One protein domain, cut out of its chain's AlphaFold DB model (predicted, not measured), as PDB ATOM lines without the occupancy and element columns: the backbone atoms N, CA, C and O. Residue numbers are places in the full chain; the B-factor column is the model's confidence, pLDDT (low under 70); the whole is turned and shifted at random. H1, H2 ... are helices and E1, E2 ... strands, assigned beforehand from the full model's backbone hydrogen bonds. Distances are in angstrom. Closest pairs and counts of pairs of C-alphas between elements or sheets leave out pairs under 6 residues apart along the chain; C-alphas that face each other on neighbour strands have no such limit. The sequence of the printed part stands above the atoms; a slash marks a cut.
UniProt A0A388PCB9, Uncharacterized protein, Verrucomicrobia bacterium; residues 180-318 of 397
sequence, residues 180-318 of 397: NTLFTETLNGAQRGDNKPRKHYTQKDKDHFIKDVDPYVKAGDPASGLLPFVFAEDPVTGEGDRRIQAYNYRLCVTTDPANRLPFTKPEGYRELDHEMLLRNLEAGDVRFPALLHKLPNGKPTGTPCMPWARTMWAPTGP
ATOM      1  N   ASN A 180     121.745  95.294 127.364       94.31
ATOM      2  CA  ASN A 180     120.921  95.440 126.159       94.31
ATOM      3  C   ASN A 180     121.541  96.395 125.128       94.31
ATOM      4  O   ASN A 180     121.408  96.196 123.922       94.31
ATOM      5  N   THR A 181     122.248  97.423 125.601       94.31
ATOM      6  CA  THR A 181     122.895  98.436 124.760       94.31
ATOM      7  C   THR A 181     124.089  97.911 123.965       94.31
ATOM      8  O   THR A 181     124.506  98.587 123.028       94.31
ATOM      9  N   LEU A 182     124.641  96.738 124.300       93.75
ATOM     10  CA  LEU A 182     125.809  96.193 123.604       93.75
ATOM     11  C   LEU A 182     125.454  95.672 122.203       93.75
ATOM     12  O   LEU A 182     126.164  95.973 121.247       93.75
ATOM     13  N   PHE A 183     124.343  94.937 122.079       91.69
ATOM     14  CA  PHE A 183     123.921  94.284 120.828       91.69
ATOM     15  C   PHE A 183     122.474  94.587 120.417       91.69
ATOM     16  O   PHE A 183     121.958  93.993 119.476       91.69
ATOM     17  N   THR A 184     121.815  95.548 121.072       90.94
ATOM     18  CA  THR A 184     120.394  95.885 120.834       90.94
ATOM     19  C   THR A 184     119.460  94.692 121.084       90.94
ATOM     20  O   THR A 184     118.453  94.491 120.408       90.94
ATOM     21  N   GLU A 185     119.795  93.884 122.086       89.75
ATOM     22  CA  GLU A 185     118.958  92.779 122.542       89.75
ATOM     23  C   GLU A 185     117.963  93.257 123.607       89.75
ATOM     24  O   GLU A 185     118.153  94.287 124.253       89.75
ATOM     25  N   THR A 186     116.853  92.533 123.779       87.12
ATOM     26  CA  THR A 186     115.794  92.894 124.746       87.12
ATOM     27  C   THR A 186     115.706  91.946 125.941       87.12
ATOM     28  O   THR A 186     115.100  92.301 126.952       87.12
ATOM     29  N   LEU A 187     116.312  90.757 125.840       86.88
ATOM     30  CA  LEU A 187     116.190  89.678 126.827       86.88
ATOM     31  C   LEU A 187     117.443  89.471 127.687       86.88
ATOM     32  O   LEU A 187     117.346  88.815 128.725       86.88
ATOM     33  N   ASN A 188     118.592  90.005 127.274       90.06
ATOM     34  CA  ASN A 188     119.823  89.987 128.058       90.06
ATOM     35  C   ASN A 188     119.781  91.049 129.182       90.06
ATOM     36  O   ASN A 188     118.719  91.585 129.515       90.06
ATOM     37  N   GLY A 189     120.911  91.263 129.856       90.00
ATOM     38  CA  GLY A 189     120.996  92.115 131.039       90.00
ATOM     39  C   GLY A 189     120.251  91.572 132.264       90.00
ATOM     40  O   GLY A 189     119.717  90.459 132.292       90.00
ATOM     41  N   ALA A 190     120.255  92.348 133.343       88.25
ATOM     42  CA  ALA A 190     119.509  92.030 134.547       88.25
ATOM     43  C   ALA A 190     118.002  92.068 134.253       88.25
ATOM     44  O   ALA A 190     117.515  92.930 133.533       88.25
ATOM     45  N   GLN A 191     117.247  91.131 134.819       82.38
ATOM     46  CA  GLN A 191     115.801  91.046 134.626       82.38
ATOM     47  C   GLN A 191     115.123  91.013 135.987       82.38
ATOM     48  O   GLN A 191     115.346  90.092 136.782       82.38
ATOM     49  N   ARG A 192     114.284  92.014 136.267       75.88
ATOM     50  CA  ARG A 192     113.562  92.066 137.536       75.88
ATOM     51  C   ARG A 192     112.461  91.007 137.593       75.88
ATOM     52  O   ARG A 192     111.639  90.862 136.687       75.88
ATOM     53  N   GLY A 193     112.452  90.253 138.689       68.56
ATOM     54  CA  GLY A 193     111.499  89.171 138.938       68.56
ATOM     55  C   GLY A 193     110.199  89.602 139.622       68.56
ATOM     56  O   GLY A 193     109.381  88.729 139.909       68.56
ATOM     57  N   ASP A 194     110.019  90.894 139.910       64.38
ATOM     58  CA  ASP A 194     108.897  91.465 140.671       64.38
ATOM     59  C   ASP A 194     107.751  92.005 139.798       64.38
ATOM     60  O   ASP A 194     106.678  92.315 140.315       64.38
ATOM     61  N   ASN A 195     107.925  92.035 138.474       64.75
ATOM     62  CA  ASN A 195     106.837  92.293 137.533       64.75
ATOM     63  C   ASN A 195     105.676  91.307 137.778       64.75
ATOM     64  O   ASN A 195     105.897  90.097 137.851       64.75
ATOM     65  N   LYS A 196     104.429  91.796 137.889       61.59
ATOM     66  CA  LYS A 196     103.224  90.956 138.043       61.59
ATOM     67  C   LYS A 196     102.260  91.159 136.857       61.59
ATOM     68  O   LYS A 196     101.728  92.258 136.726       61.59
ATOM     69  N   PRO A 197     101.982  90.121 136.033       64.12
ATOM     70  CA  PRO A 197     102.559  88.773 136.080       64.12
ATOM     71  C   PRO A 197     104.048  88.773 135.704       64.12
ATOM     72  O   PRO A 197     104.506  89.624 134.938       64.12
ATOM     73  N   ARG A 198     104.806  87.809 136.240       62.97
ATOM     74  CA  ARG A 198     106.236  87.673 135.933       62.97
ATOM     75  C   ARG A 198     106.377  87.344 134.448       62.97
ATOM     76  O   ARG A 198     105.992  86.259 134.028       62.97
ATOM     77  N   LYS A 199     106.920  88.274 133.659       60.50
ATOM     78  CA  LYS A 199     107.031  88.126 132.196       60.50
ATOM     79  C   LYS A 199     108.031  87.043 131.767       60.50
ATOM     80  O   LYS A 199     107.819  86.409 130.745       60.50
ATOM     81  N   HIS A 200     109.083  86.811 132.558       57.19
ATOM     82  CA  HIS A 200     110.225  85.970 132.158       57.19
ATOM     83  C   HIS A 200     110.318  84.617 132.882       57.19
ATOM     84  O   HIS A 200     111.128  83.780 132.504       57.19
ATOM     85  N   TYR A 201     109.495  84.371 133.909       57.03
ATOM     86  CA  TYR A 201     109.607  83.173 134.750       57.03
ATOM     87  C   TYR A 201     108.324  82.339 134.695       57.03
ATOM     88  O   TYR A 201     107.366  82.590 135.425       57.03
ATOM     89  N   THR A 202     108.317  81.306 133.850       52.50
ATOM     90  CA  THR A 202     107.211  80.332 133.745       52.50
ATOM     91  C   THR A 202     107.209  79.310 134.887       52.50
ATOM     92  O   THR A 202     106.195  78.661 135.146       52.50
ATOM     93  N   GLN A 203     108.315  79.197 135.632       51.66
ATOM     94  CA  GLN A 203     108.495  78.232 136.724       51.66
ATOM     95  C   GLN A 203     107.719  78.560 138.021       51.66
ATOM     96  O   GLN A 203     107.858  77.840 139.011       51.66
ATOM     97  N   LYS A 204     106.834  79.572 138.016       59.88
ATOM     98  CA  LYS A 204     106.105  80.067 139.205       59.88
ATOM     99  C   LYS A 204     107.093  80.455 140.324       59.88
ATOM    100  O   LYS A 204     108.246  80.775 140.054       59.88
ATOM    101  N   ASP A 205     106.669  80.440 141.586       55.91
ATOM    102  CA  ASP A 205     107.510  80.853 142.717       55.91
ATOM    103  C   ASP A 205     108.481  79.764 143.212       55.91
ATOM    104  O   ASP A 205     108.935  79.828 144.350       55.91
ATOM    105  N   LYS A 206     108.791  78.735 142.406       57.91
ATOM    106  CA  LYS A 206     109.592  77.573 142.846       57.91
ATOM    107  C   LYS A 206     110.989  77.936 143.360       57.91
ATOM    108  O   LYS A 206     111.440  77.306 144.308       57.91
ATOM    109  N   ASP A 207     111.598  78.983 142.810       60.09
ATOM    110  CA  ASP A 207     112.969  79.389 143.148       60.09
ATOM    111  C   ASP A 207     113.039  80.728 143.898       60.09
ATOM    112  O   ASP A 207     114.075  81.399 143.921       60.09
ATOM    113  N   HIS A 208     111.910  81.164 144.452       68.06
ATOM    114  CA  HIS A 208     111.805  82.423 145.171       68.06
ATOM    115  C   HIS A 208     111.197  82.184 146.543       68.06
ATOM    116  O   HIS A 208     110.325  81.324 146.719       68.06
ATOM    117  N   PHE A 209     111.627  82.995 147.504       73.19
ATOM    118  CA  PHE A 209     110.905  83.101 148.756       73.19
ATOM    119  C   PHE A 209     109.502  83.617 148.468       73.19
ATOM    120  O   PHE A 209     109.304  84.581 147.727       73.19
ATOM    121  N   ILE A 210     108.530  82.918 149.036       75.88
ATOM    122  CA  ILE A 210     107.119  83.319 149.039       75.88
ATOM    123  C   ILE A 210     106.728  83.948 150.379       75.88
ATOM    124  O   ILE A 210     105.557  84.244 150.610       75.88
ATOM    125  N   LYS A 211     107.709  84.094 151.272       83.19
ATOM    126  CA  LYS A 211     107.606  84.681 152.598       83.19
ATOM    127  C   LYS A 211     108.583  85.841 152.690       83.19
ATOM    128  O   LYS A 211     109.674  85.772 152.125       83.19
ATOM    129  N   ASP A 212     108.188  86.872 153.421       83.94
ATOM    130  CA  ASP A 212     109.112  87.927 153.812       83.94
ATOM    131  C   ASP A 212     109.993  87.389 154.937       83.94
ATOM    132  O   ASP A 212     109.497  86.902 155.955       83.94
ATOM    133  N   VAL A 213     111.304  87.446 154.727       87.81
ATOM    134  CA  VAL A 213     112.307  86.947 155.664       87.81
ATOM    135  C   VAL A 213     113.255  88.084 156.004       87.81
ATOM    136  O   VAL A 213     113.723  88.800 155.118       87.81
ATOM    137  N   ASP A 214     113.524  88.263 157.296       91.75
ATOM    138  CA  ASP A 214     114.433  89.302 157.761       91.75
ATOM    139  C   ASP A 214     115.871  89.004 157.293       91.75
ATOM    140  O   ASP A 214     116.384  87.913 157.573       91.75
ATOM    141  N   PRO A 215     116.534  89.942 156.596       92.31
ATOM    142  CA  PRO A 215     117.838  89.711 155.990       92.31
ATOM    143  C   PRO A 215     119.015  89.995 156.930       92.31
ATOM    144  O   PRO A 215     120.157  89.877 156.491       92.31
ATOM    145  N   TYR A 216     118.774  90.455 158.158       94.88
ATOM    146  CA  TYR A 216     119.797  90.973 159.057       94.88
ATOM    147  C   TYR A 216     120.305  89.906 160.026       94.88
ATOM    148  O   TYR A 216     119.571  88.994 160.425       94.88
ATOM    149  N   VAL A 217     121.571  90.028 160.439       94.88
ATOM    150  CA  VAL A 217     122.212  89.099 161.385       94.88
ATOM    151  C   VAL A 217     121.389  88.985 162.668       94.88
ATOM    152  O   VAL A 217     121.094  87.879 163.117       94.88
ATOM    153  N   LYS A 218     120.945  90.120 163.214       94.06
ATOM    154  CA  LYS A 218     119.930  90.186 164.267       94.06
ATOM    155  C   LYS A 218     118.613  90.625 163.640       94.06
ATOM    156  O   LYS A 218     118.518  91.729 163.109       94.06
ATOM    157  N   ALA A 219     117.603  89.763 163.721       90.88
ATOM    158  CA  ALA A 219     116.287  90.050 163.166       90.88
ATOM    159  C   ALA A 219     115.720  91.374 163.712       90.88
ATOM    160  O   ALA A 219     115.747  91.623 164.919       90.88
ATOM    161  N   GLY A 220     115.210  92.216 162.816       91.81
ATOM    162  CA  GLY A 220     114.637  93.526 163.105       91.81
ATOM    163  C   GLY A 220     115.655  94.647 163.332       91.81
ATOM    164  O   GLY A 220     115.237  95.789 163.521       91.81
ATOM    165  N   ASP A 221     116.959  94.357 163.304       95.69
ATOM    166  CA  ASP A 221     118.022  95.330 163.566       95.69
ATOM    167  C   ASP A 221     118.923  95.529 162.334       95.69
ATOM    168  O   ASP A 221     119.907  94.800 162.151       95.69
ATOM    169  N   PRO A 222     118.654  96.559 161.508       94.38
ATOM    170  CA  PRO A 222     119.500  96.899 160.371       94.38
ATOM    171  C   PRO A 222     120.954  97.219 160.734       94.38
ATOM    172  O   PRO A 222     121.841  97.034 159.898       94.38
ATOM    173  N   ALA A 223     121.225  97.683 161.961       96.62
ATOM    174  CA  ALA A 223     122.582  98.001 162.406       96.62
ATOM    175  C   ALA A 223     123.430  96.740 162.639       96.62
ATOM    176  O   ALA A 223     124.656  96.826 162.690       96.62
ATOM    177  N   SER A 224     122.801  95.562 162.723       95.88
ATOM    178  CA  SER A 224     123.503  94.279 162.828       95.88
ATOM    179  C   SER A 224     124.164  93.815 161.524       95.88
ATOM    180  O   SER A 224     124.961  92.877 161.545       95.88
ATOM    181  N   GLY A 225     123.876  94.486 160.403       94.75
ATOM    182  CA  GLY A 225     124.361  94.107 159.079       94.75
ATOM    183  C   GLY A 225     123.558  92.966 158.451       94.75
ATOM    184  O   GLY A 225     122.747  92.309 159.103       94.75
ATOM    185  N   LEU A 226     123.758  92.751 157.150       94.38
ATOM    186  CA  LEU A 226     123.096  91.680 156.400       94.38
ATOM    187  C   LEU A 226     123.690  90.308 156.749       94.38
ATOM    188  O   LEU A 226     124.877  90.189 157.057       94.38
ATOM    189  N   LEU A 227     122.859  89.272 156.656       94.00
ATOM    190  CA  LEU A 227     123.276  87.879 156.756       94.00
ATOM    191  C   LEU A 227     124.344  87.538 155.698       94.00
ATOM    192  O   LEU A 227     124.407  88.178 154.641       94.00
ATOM    193  N   PRO A 228     125.190  86.522 155.952       90.56
ATOM    194  CA  PRO A 228     126.172  86.067 154.977       90.56
ATOM    195  C   PRO A 228     125.535  85.781 153.612       90.56
ATOM    196  O   PRO A 228     124.448  85.217 153.528       90.56
ATOM    197  N   PHE A 229     126.227  86.180 152.542       85.69
ATOM    198  CA  PHE A 229     125.792  86.011 151.146       85.69
ATOM    199  C   PHE A 229     124.495  86.738 150.759       85.69
ATOM    200  O   PHE A 229     123.988  86.549 149.651       85.69
ATOM    201  N   VAL A 230     123.985  87.606 151.636       85.62
ATOM    202  CA  VAL A 230     122.848  88.474 151.346       85.62
ATOM    203  C   VAL A 230     123.337  89.832 150.892       85.62
ATOM    204  O   VAL A 230     124.195  90.477 151.495       85.62
ATOM    205  N   PHE A 231     122.738  90.266 149.799       81.69
ATOM    206  CA  PHE A 231     123.110  91.441 149.052       81.69
ATOM    207  C   PHE A 231     121.796  92.128 148.651       81.69
ATOM    208  O   PHE A 231     120.971  91.493 147.996       81.69
ATOM    209  N   ALA A 232     121.562  93.390 149.030       81.62
ATOM    210  CA  ALA A 232     120.339  94.100 148.629       81.62
ATOM    211  C   ALA A 232     120.488  94.959 147.347       81.62
ATOM    212  O   ALA A 232     120.818  96.134 147.395       81.62
ATOM    213  N   GLU A 233     120.255  94.397 146.157       75.44
ATOM    214  CA  GLU A 233     120.425  95.103 144.860       75.44
ATOM    215  C   GLU A 233     119.160  95.808 144.423       75.44
ATOM    216  O   GLU A 233     118.058  95.362 144.726       75.44
ATOM    217  N   ASP A 234     119.346  96.871 143.640       77.88
ATOM    218  CA  ASP A 234     118.314  97.410 142.764       77.88
ATOM    219  C   ASP A 234     118.729  97.178 141.305       77.88
ATOM    220  O   ASP A 234     119.297  98.065 140.667       77.88
ATOM    221  N   PRO A 235     118.567  95.947 140.784       78.94
ATOM    222  CA  PRO A 235     118.938  95.657 139.410       78.94
ATOM    223  C   PRO A 235     118.029  96.437 138.456       78.94
ATOM    224  O   PRO A 235     116.803  96.286 138.478       78.94
ATOM    225  N   VAL A 236     118.635  97.233 137.580       88.50
ATOM    226  CA  VAL A 236     117.920  97.904 136.496       88.50
ATOM    227  C   VAL A 236     117.757  96.922 135.344       88.50
ATOM    228  O   VAL A 236     118.712  96.274 134.916       88.50
ATOM    229  N   THR A 237     116.528  96.789 134.847       88.00
ATOM    230  CA  THR A 237     116.248  95.878 133.738       88.00
ATOM    231  C   THR A 237     117.092  96.241 132.517       88.00
ATOM    232  O   THR A 237     117.046  97.372 132.040       88.00
ATOM    233  N   GLY A 238     117.830  95.262 132.007       91.00
ATOM    234  CA  GLY A 238     118.677  95.361 130.828       91.00
ATOM    235  C   GLY A 238     120.106  95.859 131.066       91.00
ATOM    236  O   GLY A 238     120.896  95.939 130.125       91.00
ATOM    237  N   GLU A 239     120.480  96.157 132.313       93.56
ATOM    238  CA  GLU A 239     121.872  96.462 132.645       93.56
ATOM    239  C   GLU A 239     122.738  95.202 132.690       93.56
ATOM    240  O   GLU A 239     122.330  94.144 133.173       93.56
ATOM    241  N   GLY A 240     123.964  95.332 132.195       92.56
ATOM    242  CA  GLY A 240     124.979  94.296 132.292       92.56
ATOM    243  C   GLY A 240     125.644  94.275 133.666       92.56
ATOM    244  O   GLY A 240     125.480  95.179 134.484       92.56
ATOM    245  N   ASP A 241     126.447  93.248 133.921       90.38
ATOM    246  CA  ASP A 241     127.299  93.180 135.104       90.38
ATOM    247  C   ASP A 241     128.580  92.384 134.831       90.38
ATOM    248  O   ASP A 241     128.819  91.926 133.720       90.38
ATOM    249  N   ARG A 242     129.427  92.237 135.857       90.88
ATOM    250  CA  ARG A 242     130.633  91.391 135.819       90.88
ATOM    251  C   ARG A 242     130.557  90.218 136.796       90.88
ATOM    252  O   ARG A 242     131.575  89.807 137.354       90.88
ATOM    253  N   ARG A 243     129.344  89.742 137.094       84.00
ATOM    254  CA  ARG A 243     129.112  88.694 138.097       84.00
ATOM    255  C   ARG A 243     129.269  87.308 137.478       84.00
ATOM    256  O   ARG A 243     129.052  87.110 136.294       84.00
ATOM    257  N   ILE A 244     129.589  86.324 138.306       83.25
ATOM    258  CA  ILE A 244     129.518  84.911 137.923       83.25
ATOM    259  C   ILE A 244     128.219  84.315 138.454       83.25
ATOM    260  O   ILE A 244     127.708  84.743 139.494       83.25
ATOM    261  N   GLN A 245     127.672  83.339 137.734       78.38
ATOM    262  CA  GLN A 245     126.516  82.597 138.216       78.38
ATOM    263  C   GLN A 245     126.880  81.839 139.497       78.38
ATOM    264  O   GLN A 245     128.006  81.378 139.673       78.38
ATOM    265  N   ALA A 246     125.910  81.711 140.399       74.75
ATOM    266  CA  ALA A 246     126.049  80.880 141.581       74.75
ATOM    267  C   ALA A 246     126.332  79.423 141.194       74.75
ATOM    268  O   ALA A 246     125.612  78.848 140.375       74.75
ATOM    269  N   TYR A 247     127.327  78.819 141.835       72.94
ATOM    270  CA  TYR A 247     127.613  77.395 141.703       72.94
ATOM    271  C   TYR A 247     126.922  76.613 142.813       72.94
ATOM    272  O   TYR A 247     126.700  77.115 143.917       72.94
ATOM    273  N   ASN A 248     126.581  75.369 142.516       75.31
ATOM    274  CA  ASN A 248     126.051  74.427 143.483       75.31
ATOM    275  C   ASN A 248     126.633  73.040 143.222       75.31
ATOM    276  O   ASN A 248     127.207  72.770 142.168       75.31
ATOM    277  N   TYR A 249     126.472  72.170 144.209       76.75
ATOM    278  CA  TYR A 249     126.757  70.756 144.050       76.75
ATOM    279  C   TYR A 249     125.498  70.047 143.580       76.75
ATOM    280  O   TYR A 249     124.409  70.272 144.120       76.75
ATOM    281  N   ARG A 250     125.660  69.156 142.605       80.81
ATOM    282  CA  ARG A 250     124.609  68.235 142.200       80.81
ATOM    283  C   ARG A 250     125.007  66.832 142.613       80.81
ATOM    284  O   ARG A 250     125.988  66.291 142.121       80.81
ATOM    285  N   LEU A 251     124.263  66.273 143.557       82.44
ATOM    286  CA  LEU A 251     124.625  65.010 144.188       82.44
ATOM    287  C   LEU A 251     123.752  63.886 143.642       82.44
ATOM    288  O   LEU A 251     122.536  64.043 143.522       82.44
ATOM    289  N   CYS A 252     124.373  62.746 143.345       86.31
ATOM    290  CA  CYS A 252     123.678  61.476 143.173       86.31
ATOM    291  C   CYS A 252     123.614  60.799 144.544       86.31
ATOM    292  O   CYS A 252     124.644  60.422 145.098       86.31
ATOM    293  N   VAL A 253     122.417  60.691 145.115       86.44
ATOM    294  CA  VAL A 253     122.200  60.083 146.433       86.44
ATOM    295  C   VAL A 253     121.433  58.771 146.284       86.44
ATOM    296  O   VAL A 253     120.992  58.413 145.193       86.44
ATOM    297  N   THR A 254     121.268  58.025 147.374       86.12
ATOM    298  CA  THR A 254     120.550  56.746 147.351       86.12
ATOM    299  C   THR A 254     119.577  56.609 148.510       86.12
ATOM    300  O   THR A 254     119.807  57.113 149.613       86.12
ATOM    301  N   THR A 255     118.475  55.908 148.254       83.06
ATOM    302  CA  THR A 255     117.544  55.483 149.304       83.06
ATOM    303  C   THR A 255     117.936  54.138 149.911       83.06
ATOM    304  O   THR A 255     117.564  53.882 151.056       83.06
ATOM    305  N   ASP A 256     118.746  53.343 149.206       88.69
ATOM    306  CA  ASP A 256     119.246  52.042 149.649       88.69
ATOM    307  C   ASP A 256     120.181  52.192 150.866       88.69
ATOM    308  O   ASP A 256     121.247  52.804 150.737       88.69
ATOM    309  N   PRO A 257     119.811  51.656 152.047       88.75
ATOM    310  CA  PRO A 257     120.644  51.708 153.243       88.75
ATOM    311  C   PRO A 257     122.023  51.064 153.065       88.75
ATOM    312  O   PRO A 257     122.978  51.551 153.662       88.75
ATOM    313  N   ALA A 258     122.146  50.022 152.236       90.88
ATOM    314  CA  ALA A 258     123.412  49.319 152.018       90.88
ATOM    315  C   ALA A 258     124.423  50.147 151.207       90.88
ATOM    316  O   ALA A 258     125.623  49.902 151.272       90.88
ATOM    317  N   ASN A 259     123.943  51.149 150.467       87.19
ATOM    318  CA  ASN A 259     124.748  52.032 149.623       87.19
ATOM    319  C   ASN A 259     124.785  53.478 150.168       87.19
ATOM    320  O   ASN A 259     125.174  54.421 149.479       87.19
ATOM    321  N   ARG A 260     124.306  53.695 151.398       85.94
ATOM    322  CA  ARG A 260     124.154  55.033 151.971       85.94
ATOM    323  C   ARG A 260     125.431  55.478 152.677       85.94
ATOM    324  O   ARG A 260     125.874  54.842 153.626       85.94
ATOM    325  N   LEU A 261     125.929  56.651 152.297       86.00
ATOM    326  CA  LEU A 261     126.883  57.419 153.097       86.00
ATOM    327  C   LEU A 261     126.133  58.541 153.834       86.00
ATOM    328  O   LEU A 261     125.389  59.288 153.189       86.00
ATOM    329  N   PRO A 262     126.254  58.656 155.171       83.00
ATOM    330  CA  PRO A 262     125.584  59.711 155.922       83.00
ATOM    331  C   PRO A 262     126.209  61.079 155.623       83.00
ATOM    332  O   PRO A 262     127.425  61.207 155.495       83.00
ATOM    333  N   PHE A 263     125.377  62.122 155.574       82.62
ATOM    334  CA  PHE A 263     125.872  63.496 155.556       82.62
ATOM    335  C   PHE A 263     126.394  63.864 156.942       82.62
ATOM    336  O   PHE A 263     125.628  63.943 157.904       82.62
ATOM    337  N   THR A 264     127.696  64.097 157.045       86.25
ATOM    338  CA  THR A 264     128.323  64.622 158.258       86.25
ATOM    339  C   THR A 264     128.460  66.136 158.165       86.25
ATOM    340  O   THR A 264     128.649  66.686 157.080       86.25
ATOM    341  N   LYS A 265     128.403  66.819 159.310       86.12
ATOM    342  CA  LYS A 265     128.690  68.254 159.387       86.12
ATOM    343  C   LYS A 265     130.132  68.501 158.904       86.12
ATOM    344  O   LYS A 265     131.043  67.936 159.509       86.12
ATOM    345  N   PRO A 266     130.355  69.289 157.837       86.62
ATOM    346  CA  PRO A 266     131.702  69.524 157.332       86.62
ATOM    347  C   PRO A 266     132.493  70.439 158.273       86.62
ATOM    348  O   PRO A 266     131.920  71.224 159.040       86.62
ATOM    349  N   GLU A 267     133.819  70.356 158.193       92.81
ATOM    350  CA  GLU A 267     134.710  71.301 158.866       92.81
ATOM    351  C   GLU A 267     134.397  72.736 158.413       92.81
ATOM    352  O   GLU A 267     134.119  72.989 157.241       92.81
ATOM    353  N   GLY A 268     134.384  73.680 159.356       89.06
ATOM    354  CA  GLY A 268     134.080  75.082 159.064       89.06
ATOM    355  C   GLY A 268     132.603  75.393 158.789       89.06
ATOM    356  O   GLY A 268     132.296  76.539 158.467       89.06
ATOM    357  N   TYR A 269     131.675  74.436 158.941       88.75
ATOM    358  CA  TYR A 269     130.237  74.709 158.822       88.75
ATOM    359  C   TYR A 269     129.786  75.808 159.793       88.75
ATOM    360  O   TYR A 269     129.950  75.685 161.012       88.75
ATOM    361  N   ARG A 270     129.125  76.835 159.254       89.69
ATOM    362  CA  ARG A 270     128.506  77.921 160.014       89.69
ATOM    363  C   ARG A 270     127.010  77.935 159.752       89.69
ATOM    364  O   ARG A 270     126.573  78.221 158.648       89.69
ATOM    365  N   GLU A 271     126.223  77.689 160.790       89.38
ATOM    366  CA  GLU A 271     124.757  77.730 160.700       89.38
ATOM    367  C   GLU A 271     124.244  79.098 160.230       89.38
ATOM    368  O   GLU A 271     123.316  79.168 159.433       89.38
ATOM    369  N   LEU A 272     124.936  80.179 160.618       91.44
ATOM    370  CA  LEU A 272     124.614  81.545 160.197       91.44
ATOM    371  C   LEU A 272     124.626  81.730 158.667       91.44
ATOM    372  O   LEU A 272     123.889  82.567 158.156       91.44
ATOM    373  N   ASP A 273     125.418  80.944 157.931       89.94
ATOM    374  CA  ASP A 273     125.461  80.993 156.463       89.94
ATOM    375  C   ASP A 273     124.164  80.446 155.826       89.94
ATOM    376  O   ASP A 273     123.873  80.702 154.658       89.94
ATOM    377  N   HIS A 274     123.358  79.726 156.613       87.62
ATOM    378  CA  HIS A 274     122.087  79.113 156.233       87.62
ATOM    379  C   HIS A 274     120.870  79.746 156.913       87.62
ATOM    380  O   HIS A 274     119.742  79.338 156.637       87.62
ATOM    381  N   GLU A 275     121.079  80.743 157.770       91.19
ATOM    382  CA  GLU A 275     120.044  81.382 158.589       91.19
ATOM    383  C   GLU A 275     118.839  81.837 157.759       91.19
ATOM    384  O   GLU A 275     117.692  81.675 158.160       91.19
ATOM    385  N   MET A 276     119.082  82.340 156.549       88.19
ATOM    386  CA  MET A 276     118.005  82.773 155.667       88.19
ATOM    387  C   MET A 276     117.058  81.621 155.275       88.19
ATOM    388  O   MET A 276     115.840  81.792 155.236       88.19
ATOM    389  N   LEU A 277     117.607  80.435 154.994       85.75
ATOM    390  CA  LEU A 277     116.805  79.247 154.700       85.75
ATOM    391  C   LEU A 277     116.002  78.819 155.933       85.75
ATOM    392  O   LEU A 277     114.823  78.498 155.801       85.75
ATOM    393  N   LEU A 278     116.630  78.840 157.112       88.88
ATOM    394  CA  LEU A 278     115.981  78.487 158.376       88.88
ATOM    395  C   LEU A 278     114.798  79.415 158.661       88.88
ATOM    396  O   LEU A 278     113.682  78.935 158.844       88.88
ATOM    397  N   ARG A 279     114.990  80.734 158.561       90.69
ATOM    398  CA  ARG A 279     113.908  81.708 158.750       90.69
ATOM    399  C   ARG A 279     112.788  81.562 157.717       90.69
ATOM    400  O   ARG A 279     111.623  81.766 158.045       90.69
ATOM    401  N   ASN A 280     113.098  81.179 156.476       87.81
ATOM    402  CA  ASN A 280     112.067  80.899 155.472       87.81
ATOM    403  C   ASN A 280     111.209  79.673 155.853       87.81
ATOM    404  O   ASN A 280     109.986  79.703 155.690       87.81
ATOM    405  N   LEU A 281     111.830  78.621 156.404       88.00
ATOM    406  CA  LEU A 281     111.112  77.461 156.952       88.00
ATOM    407  C   LEU A 281     110.244  77.867 158.156       88.00
ATOM    408  O   LEU A 281     109.068  77.507 158.204       88.00
ATOM    409  N   GLU A 282     110.787  78.663 159.085       90.44
ATOM    410  CA  GLU A 282     110.063  79.198 160.253       90.44
ATOM    411  C   GLU A 282     108.878  80.094 159.852       90.44
ATOM    412  O   GLU A 282     107.815  80.038 160.468       90.44
ATOM    413  N   ALA A 283     109.006  80.855 158.760       89.81
ATOM    414  CA  ALA A 283     107.928  81.659 158.178       89.81
ATOM    415  C   ALA A 283     106.827  80.817 157.481       89.81
ATOM    416  O   ALA A 283     105.852  81.358 156.935       89.81
ATOM    417  N   GLY A 284     106.959  79.487 157.496       89.06
ATOM    418  CA  GLY A 284     105.959  78.531 157.029       89.06
ATOM    419  C   GLY A 284     106.098  78.120 155.564       89.06
ATOM    420  O   GLY A 284     105.159  77.552 155.004       89.06
ATOM    421  N   ASP A 285     107.227  78.403 154.913       84.69
ATOM    422  CA  ASP A 285     107.530  77.840 153.597       84.69
ATOM    423  C   ASP A 285     108.213  76.475 153.737       84.69
ATOM    424  O   ASP A 285     109.431  76.351 153.689       84.69
ATOM    425  N   VAL A 286     107.400  75.431 153.892       83.88
ATOM    426  CA  VAL A 286     107.849  74.043 154.113       83.88
ATOM    427  C   VAL A 286     108.164  73.275 152.820       83.88
ATOM    428  O   VAL A 286     108.203  72.042 152.812       83.88
ATOM    429  N   ARG A 287     108.343  73.970 151.689       82.19
ATOM    430  CA  ARG A 287     108.726  73.324 150.425       82.19
ATOM    431  C   ARG A 287     110.129  72.738 150.557       82.19
ATOM    432  O   ARG A 287     111.028  73.377 151.095       82.19
ATOM    433  N   PHE A 288     110.333  71.533 150.025       76.31
ATOM    434  CA  PHE A 288     111.655  70.911 150.040       76.31
ATOM    435  C   PHE A 288     112.639  71.769 149.223       76.31
ATOM    436  O   PHE A 288     112.393  71.977 148.032       76.31
ATOM    437  N   PRO A 289     113.739  72.273 149.813       73.94
ATOM    438  CA  PRO A 289     114.598  73.278 149.188       73.94
ATOM    439  C   PRO A 289     115.592  72.669 148.185       73.94
ATOM    440  O   PRO A 289     116.741  73.101 148.093       73.94
ATOM    441  N   ALA A 290     115.175  71.655 147.426       74.75
ATOM    442  CA  ALA A 290     115.982  71.014 146.396       74.75
ATOM    443  C   ALA A 290     115.132  70.460 145.248       74.75
ATOM    444  O   ALA A 290     114.030  69.943 145.448       74.75
ATOM    445  N   LEU A 291     115.696  70.520 144.045       75.75
ATOM    446  CA  LEU A 291     115.159  69.896 142.847       75.75
ATOM    447  C   LEU A 291     115.716  68.484 142.771       75.75
ATOM    448  O   LEU A 291     116.880  68.295 142.423       75.75
ATOM    449  N   LEU A 292     114.880  67.502 143.101       79.75
ATOM    450  CA  LEU A 292     115.225  66.091 142.994       79.75
ATOM    451  C   LEU A 292     114.580  65.472 141.752       79.75
ATOM    452  O   LEU A 292     113.365  65.541 141.564       79.75
ATOM    453  N   HIS A 293     115.391  64.791 140.952       84.50
ATOM    454  CA  HIS A 293     114.959  63.926 139.865       84.50
ATOM    455  C   HIS A 293     115.257  62.474 140.216       84.50
ATOM    456  O   HIS A 293     116.308  62.161 140.776       84.50
ATOM    457  N   LYS A 294     114.339  61.574 139.865       88.44
ATOM    458  CA  LYS A 294     114.570  60.137 140.010       88.44
ATOM    459  C   LYS A 294     115.543  59.663 138.933       88.44
ATOM    460  O   LYS A 294     115.366  59.967 137.758       88.44
ATOM    461  N   LEU A 295     116.527  58.891 139.357       88.69
ATOM    462  CA  LEU A 295     117.449  58.139 138.525       88.69
ATOM    463  C   LEU A 295     117.113  56.640 138.584       88.69
ATOM    464  O   LEU A 295     116.333  56.207 139.443       88.69
ATOM    465  N   PRO A 296     117.687  55.835 137.674       88.94
ATOM    466  CA  PRO A 296     117.665  54.380 137.783       88.94
ATOM    467  C   PRO A 296     118.134  53.862 139.155       88.94
ATOM    468  O   PRO A 296     118.802  54.563 139.918       88.94
ATOM    469  N   ASN A 297     117.761  52.618 139.473       87.00
ATOM    470  CA  ASN A 297     118.223  51.889 140.663       87.00
ATOM    471  C   ASN A 297     117.903  52.562 142.015       87.00
ATOM    472  O   ASN A 297     118.665  52.463 142.971       87.00
ATOM    473  N   GLY A 298     116.762  53.258 142.110       82.88
ATOM    474  CA  GLY A 298     116.284  53.839 143.375       82.88
ATOM    475  C   GLY A 298     117.089  55.048 143.865       82.88
ATOM    476  O   GLY A 298     116.962  55.451 145.029       82.88
ATOM    477  N   LYS A 299     117.902  55.641 142.985       84.44
ATOM    478  CA  LYS A 299     118.717  56.823 143.271       84.44
ATOM    479  C   LYS A 299     117.982  58.091 142.851       84.44
ATOM    480  O   LYS A 299     117.284  58.081 141.841       84.44
ATOM    481  N   PRO A 300     118.083  59.194 143.601       83.31
ATOM    482  CA  PRO A 300     117.789  60.511 143.055       83.31
ATOM    483  C   PRO A 300     119.061  61.327 142.787       83.31
ATOM    484  O   PRO A 300     120.053  61.219 143.502       83.31
ATOM    485  N   THR A 301     119.011  62.184 141.768       79.06
ATOM    486  CA  THR A 301     119.956  63.297 141.587       79.06
ATOM    487  C   THR A 301     119.262  64.586 141.951       79.06
ATOM    488  O   THR A 301     118.070  64.743 141.677       79.06
ATOM    489  N   GLY A 302     119.988  65.543 142.504       70.88
ATOM    490  CA  GLY A 302     119.401  66.855 142.632       70.88
ATOM    491  C   GLY A 302     120.337  67.967 143.009       70.88
ATOM    492  O   GLY A 302     121.463  67.758 143.458       70.88
ATOM    493  N   THR A 303     119.802  69.157 142.796       62.19
ATOM    494  CA  THR A 303     120.445  70.425 143.080       62.19
ATOM    495  C   THR A 303     119.691  71.090 144.228       62.19
ATOM    496  O   THR A 303     118.461  71.173 144.165       62.19
ATOM    497  N   PRO A 304     120.371  71.589 145.270       60.78
ATOM    498  CA  PRO A 304     119.745  72.479 146.241       60.78
ATOM    499  C   PRO A 304     119.149  73.700 145.515       60.78
ATOM    500  O   PRO A 304     119.859  74.421 144.817       60.78
ATOM    501  N   CYS A 305     117.838  73.905 145.634       49.28
ATOM    502  CA  CYS A 305     117.078  74.942 144.923       49.28
ATOM    503  C   CYS A 305     117.130  76.291 145.612       49.28
ATOM    504  O   CYS A 305     116.869  77.301 144.968       49.28
ATOM    505  N   MET A 306     117.435  76.307 146.908       46.16
ATOM    506  CA  MET A 306     117.631  77.542 147.650       46.16
ATOM    507  C   MET A 306     119.076  77.974 147.442       46.16
ATOM    508  O   MET A 306     119.994  77.332 147.961       46.16
ATOM    509  N   PRO A 307     119.317  78.996 146.614       43.72
ATOM    510  CA  PRO A 307     120.663  79.357 146.255       43.72
ATOM    511  C   PRO A 307     121.277  80.138 147.407       43.72
ATOM    512  O   PRO A 307     120.716  81.117 147.894       43.72
ATOM    513  N   TRP A 308     122.508  79.775 147.720       36.44
ATOM    514  CA  TRP A 308     123.474  80.542 148.500       36.44
ATOM    515  C   TRP A 308     123.818  81.922 147.885       36.44
ATOM    516  O   TRP A 308     124.824  82.521 148.238       36.44
ATOM    517  N   ALA A 309     123.053  82.398 146.895       31.97
ATOM    518  CA  ALA A 309     123.415  83.525 146.037       31.97
ATOM    519  C   ALA A 309     122.243  84.048 145.174       31.97
ATOM    520  O   ALA A 309     122.439  84.376 144.003       31.97
ATOM    521  N   ARG A 310     121.012  84.128 145.700       35.69
ATOM    522  CA  ARG A 310     120.010  85.023 145.085       35.69
ATOM    523  C   ARG A 310     119.963  86.335 145.848       35.69
ATOM    524  O   ARG A 310     119.792  86.352 147.062       35.69
ATOM    525  N   THR A 311     120.079  87.418 145.090       31.81
ATOM    526  CA  THR A 311     119.716  88.768 145.497       31.81
ATOM    527  C   THR A 311     118.320  88.743 146.115       31.81
ATOM    528  O   THR A 311     117.365  88.282 145.483       31.81
ATOM    529  N   MET A 312     118.204  89.219 147.351       33.88
ATOM    530  CA  MET A 312     116.930  89.335 148.050       33.88
ATOM    531  C   MET A 312     116.544  90.793 148.220       33.88
ATOM    532  O   MET A 312     117.383  91.659 148.467       33.88
ATOM    533  N   TRP A 313     115.242  91.032 148.109       29.20
ATOM    534  CA  TRP A 313     114.613  92.306 148.402       29.20
ATOM    535  C   TRP A 313     114.130  92.290 149.848       29.20
ATOM    536  O   TRP A 313     113.255  91.503 150.201       29.20
ATOM    537  N   ALA A 314     114.688  93.166 150.676       26.72
ATOM    538  CA  ALA A 314     114.173  93.411 152.011       26.72
ATOM    539  C   ALA A 314     113.240  94.629 151.976       26.72
ATOM    540  O   ALA A 314     113.678  95.711 151.567       26.72
ATOM    541  N   PRO A 315     111.972  94.512 152.407       26.28
ATOM    542  CA  PRO A 315     111.165  95.687 152.669       26.28
ATOM    543  C   PRO A 315     111.802  96.467 153.823       26.28
ATOM    544  O   PRO A 315     111.922  95.974 154.940       26.28
ATOM    545  N   THR A 316     112.193  97.713 153.572       27.42
ATOM    546  CA  THR A 316     112.542  98.663 154.629       27.42
ATOM    547  C   THR A 316     111.258  99.054 155.369       27.42
ATOM    548  O   THR A 316     110.535  99.964 154.964       27.42
ATOM    549  N   GLY A 317     110.903  98.300 156.410       26.97
ATOM    550  CA  GLY A 317     109.763  98.594 157.279       26.97
ATOM    551  C   GLY A 317     109.676  97.627 158.468       26.97
ATOM    552  O   GLY A 317     109.922  96.437 158.291       26.97
ATOM    553  N   PRO A 318     109.337  98.101 159.681       25.47
ATOM    554  CA  PRO A 318     109.396  97.284 160.889       25.47
ATOM    555  C   PRO A 318     108.239  96.279 160.911       25.47
ATOM    556  O   PRO A 318     107.078  96.666 161.049       25.47
TER     557      PRO A 318
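Overview. This is residues 180 to 318 of the 397 residues of an uncharacterized protein of Verrucomicrobia bacterium (UniProt A0A388PCB9). This domain has little regular structure: it is a loose tangle of long loops, with H1 near one end of the longest axis, the loop at Ala 258 at the other, and H3 and a small hairpin, E1 and E2, between. Residues 262 to 269 stick out. The 139 printed residues include three named helices, then two antiparallel strands; this mixed set holds only 30 residues. The whole is loose, with a radius of gyration of the C-alphas of 18.1 A, and spans 55 by 41 by 28 A.

Along the chain. H1, residues 180 to 183, begins at C-alpha (120.921, 95.440, 126.159). H2 is residues 204 to 207; H3, residues 271 to 282, is 14.8 A long. E1, residues 290 to 294, is 12.7 A long; E2, residues 300 to 304, is 12.5 A long and ends at C-alpha (119.745, 72.479, 146.241).

Arrangement. E1 and E2 form an antiparallel hairpin, with N 291 and O 303 2.8 A apart, within hydrogen-bond range. Residues 251 to 252 pair antiparallel with residues 301 to 302 of E2. H1 and H3 are apart. In H3, 6 of 8 O i to N i+4 pairs are within range; H1 and H2 are too short for one.

Size, cuts and confidence. The C-alphas farthest apart, of Thr 181 and Ala 258, are 56.2 A apart. The printed part has no cut; H1 to H2 and H2 to H3 are long links. Residues 193 to 208 and 303 to 318 have pLDDT under 70.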